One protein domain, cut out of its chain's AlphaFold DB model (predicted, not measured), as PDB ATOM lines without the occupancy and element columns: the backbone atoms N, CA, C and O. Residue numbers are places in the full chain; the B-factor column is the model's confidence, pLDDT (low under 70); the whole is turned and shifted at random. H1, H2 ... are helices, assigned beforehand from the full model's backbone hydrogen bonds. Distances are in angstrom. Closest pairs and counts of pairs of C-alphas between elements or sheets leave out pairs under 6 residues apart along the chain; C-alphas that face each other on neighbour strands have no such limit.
ATOM      1  N   PRO A   9     181.156 113.654 174.401       72.44
ATOM      2  CA  PRO A   9     181.329 112.968 175.669       72.44
ATOM      3  C   PRO A   9     182.702 113.292 176.265       72.44
ATOM      4  O   PRO A   9     183.690 113.477 175.560       72.44
ATOM      5  N   ASN A  10     182.786 113.333 177.595       75.31
ATOM      6  CA  ASN A  10     184.083 113.406 178.259       75.31
ATOM      7  C   ASN A  10     184.776 112.046 178.144       75.31
ATOM      8  O   ASN A  10     184.262 111.043 178.643       75.31
ATOM      9  N   HIS A  11     185.959 112.019 177.535       78.00
ATOM     10  CA  HIS A  11     186.778 110.817 177.446       78.00
ATOM     11  C   HIS A  11     187.714 110.743 178.651       78.00
ATOM     12  O   HIS A  11     188.622 111.558 178.799       78.00
ATOM     13  N   LEU A  12     187.495 109.756 179.518       82.75
ATOM     14  CA  LEU A  12     188.345 109.512 180.681       82.75
ATOM     15  C   LEU A  12     189.230 108.303 180.412       82.75
ATOM     16  O   LEU A  12     188.740 107.220 180.094       82.75
ATOM     17  N   ARG A  13     190.538 108.482 180.587       82.75
ATOM     18  CA  ARG A  13     191.519 107.417 180.403       82.75
ATOM     19  C   ARG A  13     192.160 107.054 181.735       82.75
ATOM     20  O   ARG A  13     193.101 107.688 182.198       82.75
ATOM     21  N   MET A  14     191.633 106.005 182.350       85.19
ATOM     22  CA  MET A  14     192.053 105.541 183.670       85.19
ATOM     23  C   MET A  14     191.723 104.058 183.852       85.19
ATOM     24  O   MET A  14     190.863 103.516 183.160       85.19
ATOM     25  N   PHE A  15     192.362 103.403 184.816       87.25
ATOM     26  CA  PHE A  15     191.913 102.099 185.299       87.25
ATOM     27  C   PHE A  15     190.730 102.266 186.259       87.25
ATOM     28  O   PHE A  15     190.819 102.957 187.279       87.25
ATOM     29  N   LEU A  16     189.620 101.595 185.966       87.31
ATOM     30  CA  LEU A  16     188.471 101.563 186.863       87.31
ATOM     31  C   LEU A  16     188.650 100.426 187.879       87.31
ATOM     32  O   LEU A  16     188.548  99.250 187.539       87.31
ATOM     33  N   HIS A  17     188.908 100.769 189.141       88.69
ATOM     34  CA  HIS A  17     189.050  99.804 190.235       88.69
ATOM     35  C   HIS A  17     188.357 100.318 191.500       88.69
ATOM     36  O   HIS A  17     188.104 101.514 191.630       88.69
ATOM     37  N   ARG A  18     188.090  99.432 192.471       87.31
ATOM     38  CA  ARG A  18     187.324  99.776 193.686       87.31
ATOM     39  C   ARG A  18     187.827 101.016 194.423       87.31
ATOM     40  O   ARG A  18     187.019 101.754 194.955       87.31
ATOM     41  N   GLY A  19     189.131 101.289 194.435       89.38
ATOM     42  CA  GLY A  19     189.670 102.480 195.102       89.38
ATOM     43  C   GLY A  19     189.109 103.801 194.560       89.38
ATOM     44  O   GLY A  19     188.983 104.746 195.330       89.38
ATOM     45  N   VAL A  20     188.720 103.835 193.282       90.81
ATOM     46  CA  VAL A  20     188.138 105.004 192.601       90.81
ATOM     47  C   VAL A  20     186.691 105.254 193.026       90.81
ATOM     48  O   VAL A  20     186.241 106.394 193.010       90.81
ATOM     49  N   PHE A  21     185.952 104.210 193.410       91.81
ATOM     50  CA  PHE A  21     184.495 104.284 193.552       91.81
ATOM     51  C   PHE A  21     183.935 103.672 194.844       91.81
ATOM     52  O   PHE A  21     182.727 103.653 195.033       91.81
ATOM     53  N   ASP A  22     184.769 103.173 195.752       90.75
ATOM     54  CA  ASP A  22     184.308 102.573 197.005       90.75
ATOM     55  C   ASP A  22     183.609 103.625 197.895       90.75
ATOM     56  O   ASP A  22     184.257 104.586 198.332       90.75
ATOM     57  N   PRO A  23     182.303 103.468 198.191       88.25
ATOM     58  CA  PRO A  23     181.554 104.425 198.999       88.25
ATOM     59  C   PRO A  23     182.013 104.457 200.463       88.25
ATOM     60  O   PRO A  23     181.704 105.414 201.167       88.25
ATOM     61  N   ALA A  24     182.758 103.448 200.937       90.94
ATOM     62  CA  ALA A  24     183.330 103.446 202.283       90.94
ATOM     63  C   ALA A  24     184.566 104.355 202.418       90.94
ATOM     64  O   ALA A  24     184.974 104.668 203.538       90.94
ATOM     65  N   ARG A  25     185.176 104.768 201.299       92.00
ATOM     66  CA  ARG A  25     186.310 105.702 201.278       92.00
ATOM     67  C   ARG A  25     185.831 107.149 201.330       92.00
ATOM     68  O   ARG A  25     184.722 107.463 200.905       92.00
ATOM     69  N   SER A  26     186.681 108.047 201.808       94.06
ATOM     70  CA  SER A  26     186.439 109.488 201.712       94.06
ATOM     71  C   SER A  26     186.592 109.997 200.272       94.06
ATOM     72  O   SER A  26     187.301 109.401 199.457       94.06
ATOM     73  N   ASP A  27     185.969 111.137 199.967       91.75
ATOM     74  CA  ASP A  27     186.065 111.798 198.656       91.75
ATOM     75  C   ASP A  27     187.532 112.072 198.278       91.75
ATOM     76  O   ASP A  27     187.955 111.810 197.153       91.75
ATOM     77  N   GLY A  28     188.350 112.496 199.249       93.00
ATOM     78  CA  GLY A  28     189.784 112.726 199.055       93.00
ATOM     79  C   GLY A  28     190.569 111.460 198.694       93.00
ATOM     80  O   GLY A  28     191.449 111.513 197.836       93.00
ATOM     81  N   GLU A  29     190.239 110.313 199.295       93.50
ATOM     82  CA  GLU A  29     190.878 109.028 198.974       93.50
ATOM     83  C   GLU A  29     190.482 108.517 197.585       93.50
ATOM     84  O   GLU A  29     191.340 108.013 196.858       93.50
ATOM     85  N   ARG A  30     189.207 108.662 197.198       93.38
ATOM     86  CA  ARG A  30     188.748 108.303 195.845       93.38
ATOM     87  C   ARG A  30     189.387 109.194 194.785       93.38
ATOM     88  O   ARG A  30     189.843 108.693 193.759       93.38
ATOM     89  N   ARG A  31     189.491 110.497 195.060       94.44
ATOM     90  CA  ARG A  31     190.153 111.461 194.175       94.44
ATOM     91  C   ARG A  31     191.628 111.132 193.972       94.44
ATOM     92  O   ARG A  31     192.103 111.158 192.841       94.44
ATOM     93  N   LEU A  32     192.345 110.797 195.046       93.81
ATOM     94  CA  LEU A  32     193.745 110.383 194.953       93.81
ATOM     95  C   LEU A  32     193.890 109.107 194.110       93.81
ATOM     96  O   LEU A  32     194.711 109.078 193.200       93.81
ATOM     97  N   ALA A  33     193.041 108.102 194.343       92.00
ATOM     98  CA  ALA A  33     193.042 106.872 193.549       92.00
ATOM     99  C   ALA A  33     192.751 107.133 192.060       92.00
ATOM    100  O   ALA A  33     193.364 106.512 191.195       92.00
ATOM    101  N   ALA A  34     191.849 108.067 191.744       92.56
ATOM    102  CA  ALA A  34     191.563 108.455 190.365       92.56
ATOM    103  C   ALA A  34     192.769 109.125 189.683       92.56
ATOM    104  O   ALA A  34     193.054 108.818 188.525       92.56
ATOM    105  N   ILE A  35     193.504 109.981 190.403       92.38
ATOM    106  CA  ILE A  35     194.739 110.610 189.907       92.38
ATOM    107  C   ILE A  35     195.812 109.552 189.645       92.38
ATOM    108  O   ILE A  35     196.319 109.478 188.528       92.38
ATOM    109  N   GLU A  36     196.108 108.697 190.627       90.50
ATOM    110  CA  GLU A  36     197.106 107.623 190.491       90.50
ATOM    111  C   GLU A  36     196.756 106.679 189.333       90.50
ATOM    112  O   GLU A  36     197.614 106.281 188.544       90.50
ATOM    113  N   SER A  37     195.470 106.360 189.192       89.12
ATOM    114  CA  SER A  37     194.952 105.541 188.103       89.12
ATOM    115  C   SER A  37     195.112 106.208 186.732       89.12
ATOM    116  O   SER A  37     195.517 105.543 185.778       89.12
ATOM    117  N   CYS A  38     194.842 107.513 186.624       88.25
ATOM    118  CA  CYS A  38     195.060 108.293 185.404       88.25
ATOM    119  C   CYS A  38     196.548 108.333 185.031       88.25
ATOM    120  O   CYS A  38     196.916 108.046 183.893       88.25
ATOM    121  N   GLU A  39     197.426 108.639 185.987       85.81
ATOM    122  CA  GLU A  39     198.873 108.688 185.760       85.81
ATOM    123  C   GLU A  39     199.410 107.331 185.293       85.81
ATOM    124  O   GLU A  39     200.131 107.250 184.294       85.81
ATOM    125  N   LEU A  40     198.989 106.242 185.942       82.75
ATOM    126  CA  LEU A  40     199.364 104.885 185.556       82.75
ATOM    127  C   LEU A  40     198.809 104.502 184.180       82.75
ATOM    128  O   LEU A  40     199.515 103.916 183.351       82.75
ATOM    129  N   ALA A  41     197.559 104.866 183.895       82.12
ATOM    130  CA  ALA A  41     196.952 104.673 182.586       82.12
ATOM    131  C   ALA A  41     197.631 105.512 181.501       82.12
ATOM    132  O   ALA A  41     197.544 105.146 180.341       82.12
ATOM    133  N   HIS A  42     198.332 106.597 181.812       79.81
ATOM    134  CA  HIS A  42     199.126 107.346 180.831       79.81
ATOM    135  C   HIS A  42     200.589 106.870 180.761       79.81
ATOM    136  O   HIS A  42     201.265 107.057 179.745       79.81
ATOM    137  N   ALA A  43     201.082 106.197 181.803       75.69
ATOM    138  CA  ALA A  43     202.408 105.586 181.839       75.69
ATOM    139  C   ALA A  43     202.481 104.232 181.110       75.69
ATOM    140  O   ALA A  43     203.527 103.877 180.566       75.69
ATOM    141  N   THR A  44     201.381 103.481 181.086       68.56
ATOM    142  CA  THR A  44     201.314 102.135 180.502       68.56
ATOM    143  C   THR A  44     201.358 102.149 178.968       68.56
ATOM    144  O   THR A  44     200.870 103.059 178.304       68.56
ATOM    145  N   ARG A  45     201.991 101.132 178.369       54.81
ATOM    146  CA  ARG A  45     202.177 101.051 176.908       54.81
ATOM    147  C   ARG A  45     200.875 100.747 176.162       54.81
ATOM    148  O   ARG A  45     200.632 101.357 175.128       54.81
ATOM    149  N   TRP A  46     200.053  99.853 176.720       52.94
ATOM    150  CA  TRP A  46     198.734  99.456 176.198       52.94
ATOM    151  C   TRP A  46     197.847 100.654 175.863       52.94
ATOM    152  O   TRP A  46     197.143 100.695 174.867       52.94
ATOM    153  N   SER A  47     197.921 101.664 176.707       49.88
ATOM    154  CA  SER A  47     197.074 102.832 176.656       49.88
ATOM    155  C   SER A  47     197.702 103.943 175.804       49.88
ATOM    156  O   SER A  47     196.977 104.712 175.182       49.88
ATOM    157  N   ARG A  48     199.042 104.060 175.739       50.41
ATOM    158  CA  ARG A  48     199.747 105.044 174.883       50.41
ATOM    159  C   ARG A  48     199.556 104.792 173.384       50.41
ATOM    160  O   ARG A  48     199.760 105.724 172.621       50.41
ATOM    161  N   PRO A 137     188.867 112.902 171.546       62.50
ATOM    162  CA  PRO A 137     189.066 113.088 172.973       62.50
ATOM    163  C   PRO A 137     189.882 114.351 173.254       62.50
ATOM    164  O   PRO A 137     191.010 114.510 172.789       62.50
ATOM    165  N   VAL A 138     189.337 115.240 174.083       68.69
ATOM    166  CA  VAL A 138     190.092 116.379 174.616       68.69
ATOM    167  C   VAL A 138     191.017 115.876 175.720       68.69
ATOM    168  O   VAL A 138     190.567 115.244 176.676       68.69
ATOM    169  N   ALA A 139     192.314 116.170 175.610       69.88
ATOM    170  CA  ALA A 139     193.275 115.830 176.652       69.88
ATOM    171  C   ALA A 139     192.939 116.568 177.961       69.88
ATOM    172  O   ALA A 139     192.861 117.797 177.999       69.88
ATOM    173  N   MET A 140     192.768 115.806 179.040       79.75
ATOM    174  CA  MET A 140     192.514 116.313 180.388       79.75
ATOM    175  C   MET A 140     193.698 115.964 181.287       79.75
ATOM    176  O   MET A 140     194.265 114.877 181.182       79.75
ATOM    177  N   ASP A 141     194.075 116.870 182.190       85.62
ATOM    178  CA  ASP A 141     195.049 116.530 183.227       85.62
ATOM    179  C   ASP A 141     194.445 115.564 184.266       85.62
ATOM    180  O   ASP A 141     193.228 115.346 184.324       85.62
ATOM    181  N   ALA A 142     195.295 114.960 185.100       86.62
ATOM    182  CA  ALA A 142     194.861 113.962 186.079       86.62
ATOM    183  C   ALA A 142     193.868 114.527 187.111       86.62
ATOM    184  O   ALA A 142     192.952 113.832 187.545       86.62
ATOM    185  N   SER A 143     194.014 115.805 187.474       89.75
ATOM    186  CA  SER A 143     193.125 116.490 188.414       89.75
ATOM    187  C   SER A 143     191.722 116.654 187.826       89.75
ATOM    188  O   SER A 143     190.731 116.298 188.460       89.75
ATOM    189  N   THR A 144     191.642 117.142 186.591       90.38
ATOM    190  CA  THR A 144     190.397 117.345 185.848       90.38
ATOM    191  C   THR A 144     189.733 116.003 185.536       90.38
ATOM    192  O   THR A 144     188.514 115.876 185.646       90.38
ATOM    193  N   THR A 145     190.529 114.977 185.215       88.50
ATOM    194  CA  THR A 145     190.059 113.596 185.023       88.50
ATOM    195  C   THR A 145     189.427 113.042 186.297       88.50
ATOM    196  O   THR A 145     188.347 112.461 186.234       88.50
ATOM    197  N   ALA A 146     190.047 113.257 187.463       90.69
ATOM    198  CA  ALA A 146     189.502 112.813 188.744       90.69
ATOM    199  C   ALA A 146     188.178 113.511 189.084       90.69
ATOM    200  O   ALA A 146     187.208 112.844 189.446       90.69
ATOM    201  N   ASP A 147     188.106 114.832 188.898       91.50
ATOM    202  CA  ASP A 147     186.884 115.599 189.156       91.50
ATOM    203  C   ASP A 147     185.748 115.189 188.194       91.50
ATOM    204  O   ASP A 147     184.583 115.110 188.591       91.50
ATOM    205  N   ALA A 148     186.064 114.902 186.928       90.19
ATOM    206  CA  ALA A 148     185.094 114.393 185.959       90.19
ATOM    207  C   ALA A 148     184.647 112.960 186.283       90.19
ATOM    208  O   ALA A 148     183.455 112.667 186.201       90.19
ATOM    209  N   CYS A 149     185.570 112.092 186.700       90.69
ATOM    210  CA  CYS A 149     185.276 110.729 187.137       90.69
ATOM    211  C   CYS A 149     184.303 110.723 188.323       90.69
ATOM    212  O   CYS A 149     183.278 110.044 188.274       90.69
ATOM    213  N   GLU A 150     184.572 111.534 189.349       90.31
ATOM    214  CA  GLU A 150     183.702 111.657 190.521       90.31
ATOM    215  C   GLU A 150     182.293 112.126 190.139       90.31
ATOM    216  O   GLU A 150     181.300 111.536 190.574       90.31
ATOM    217  N   ARG A 151     182.195 113.147 189.275       90.50
ATOM    218  CA  ARG A 151     180.905 113.626 188.757       90.50
ATOM    219  C   ARG A 151     180.160 112.529 188.006       90.50
ATOM    220  O   ARG A 151     178.996 112.296 188.302       90.50
ATOM    221  N   VAL A 152     180.816 111.836 187.072       89.62
ATOM    222  CA  VAL A 152     180.183 110.773 186.274       89.62
ATOM    223  C   VAL A 152     179.712 109.628 187.167       89.62
ATOM    224  O   VAL A 152     178.564 109.212 187.052       89.62
ATOM    225  N   ILE A 153     180.541 109.154 188.098       89.62
ATOM    226  CA  ILE A 153     180.168 108.077 189.028       89.62
ATOM    227  C   ILE A 153     178.944 108.468 189.860       89.62
ATOM    228  O   ILE A 153     177.995 107.690 189.980       89.62
ATOM    229  N   ARG A 154     178.939 109.685 190.413       86.12
ATOM    230  CA  ARG A 154     177.846 110.162 191.267       86.12
ATOM    231  C   ARG A 154     176.556 110.380 190.474       86.12
ATOM    232  O   ARG A 154     175.484 109.919 190.888       86.12
ATOM    233  N   ASP A 155     176.671 111.060 189.339       89.12
ATOM    234  CA  ASP A 155     175.542 111.648 188.619       89.12
ATOM    235  C   ASP A 155     175.015 110.737 187.495       89.12
ATOM    236  O   ASP A 155     173.912 110.967 186.996       89.12
ATOM    237  N   CYS A 156     175.733 109.665 187.123       90.38
ATOM    238  CA  CYS A 156     175.233 108.701 186.141       90.38
ATOM    239  C   CYS A 156     173.909 108.070 186.593       90.38
ATOM    240  O   CYS A 156     173.689 107.758 187.771       90.38
TER     241      CYS A 156
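AT A GLANCE: This is residues 9 to 48 and 137 to 156 of the 268 residues of the protein "Hypothetical protein" of Micromonas pusilla (UniProt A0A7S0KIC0). Two helices, the long H2 and the shorter H4, cross steeply, with the early part of H4 over the middle of H2; the short helix H1 packs beside the first half of H2, and the short H3 sits near the last residues of H2, where the printed part is cut. Residues 9 to 17, with no named element, lead past the crossed pair to H1. The printed part has 60 residues, with four named helices in the order H1, H2, H3, H4 and no named strand, and its class is all helix. It is compact, with a radius of gyration of the C-alphas of 11.0 A and spans of 32 by 22 by 16 A.

HOW THE PARTS SIT: After residues 9 to 17 comes H1, residues 18 to 21, which touches H2, residues 27 to 43. Their closest C-alphas are those of Val 20 and Arg 30, 4.7 A apart, and H2 touches H1 with residues 29 to 34 alone. H3, residues 45 to 48, is close to H2 but not clearly touching; their closest C-alphas, those of Ala 41 and Ser 47, are 6.2 A apart. H4, residues 142 to 155, touches H2 at a steep tilt of 56 degrees, and the two run opposite ways. Their closest C-alphas are those of Ala 34 and Ala 146, 5.1 A apart. H4 is close to H1 but not clearly touching, with the C-alphas of Phe 21 and Ile 153 closest at 7.3 A. H3 is apart from H1 and from H4. In H2 and H4 every O i to N i+4 pair is within hydrogen-bond range, while H1 and H3 are too short for such a pair.

IN THESE COORDINATES: H1 begins at C-alpha 18, at (187.324, 99.776, 193.686), and spans 5.3 A. H2 runs 24.3 A from C-alpha 27, at (186.065, 111.798, 198.656), to C-alpha 43, at (202.408, 105.586, 181.839). H3 spans 5.1 A. H4 runs 19.6 A and ends at C-alpha 155, at (175.542, 111.648, 188.619).

THE WHOLE: The two C-alphas farthest apart are those of Ala 24 and Arg 48, 32.0 A. The links H1 to H2 and H2 to H3 are tight. Residues 49 to 136 are not printed; across this cut, in the link from H3 to H4, C-alphas 48 and 137 are 13.5 A apart. The mean pLDDT of the printed part is 84.2, and the model's confidence is low, under 70, in residues 44 to 48 and 137 to 139.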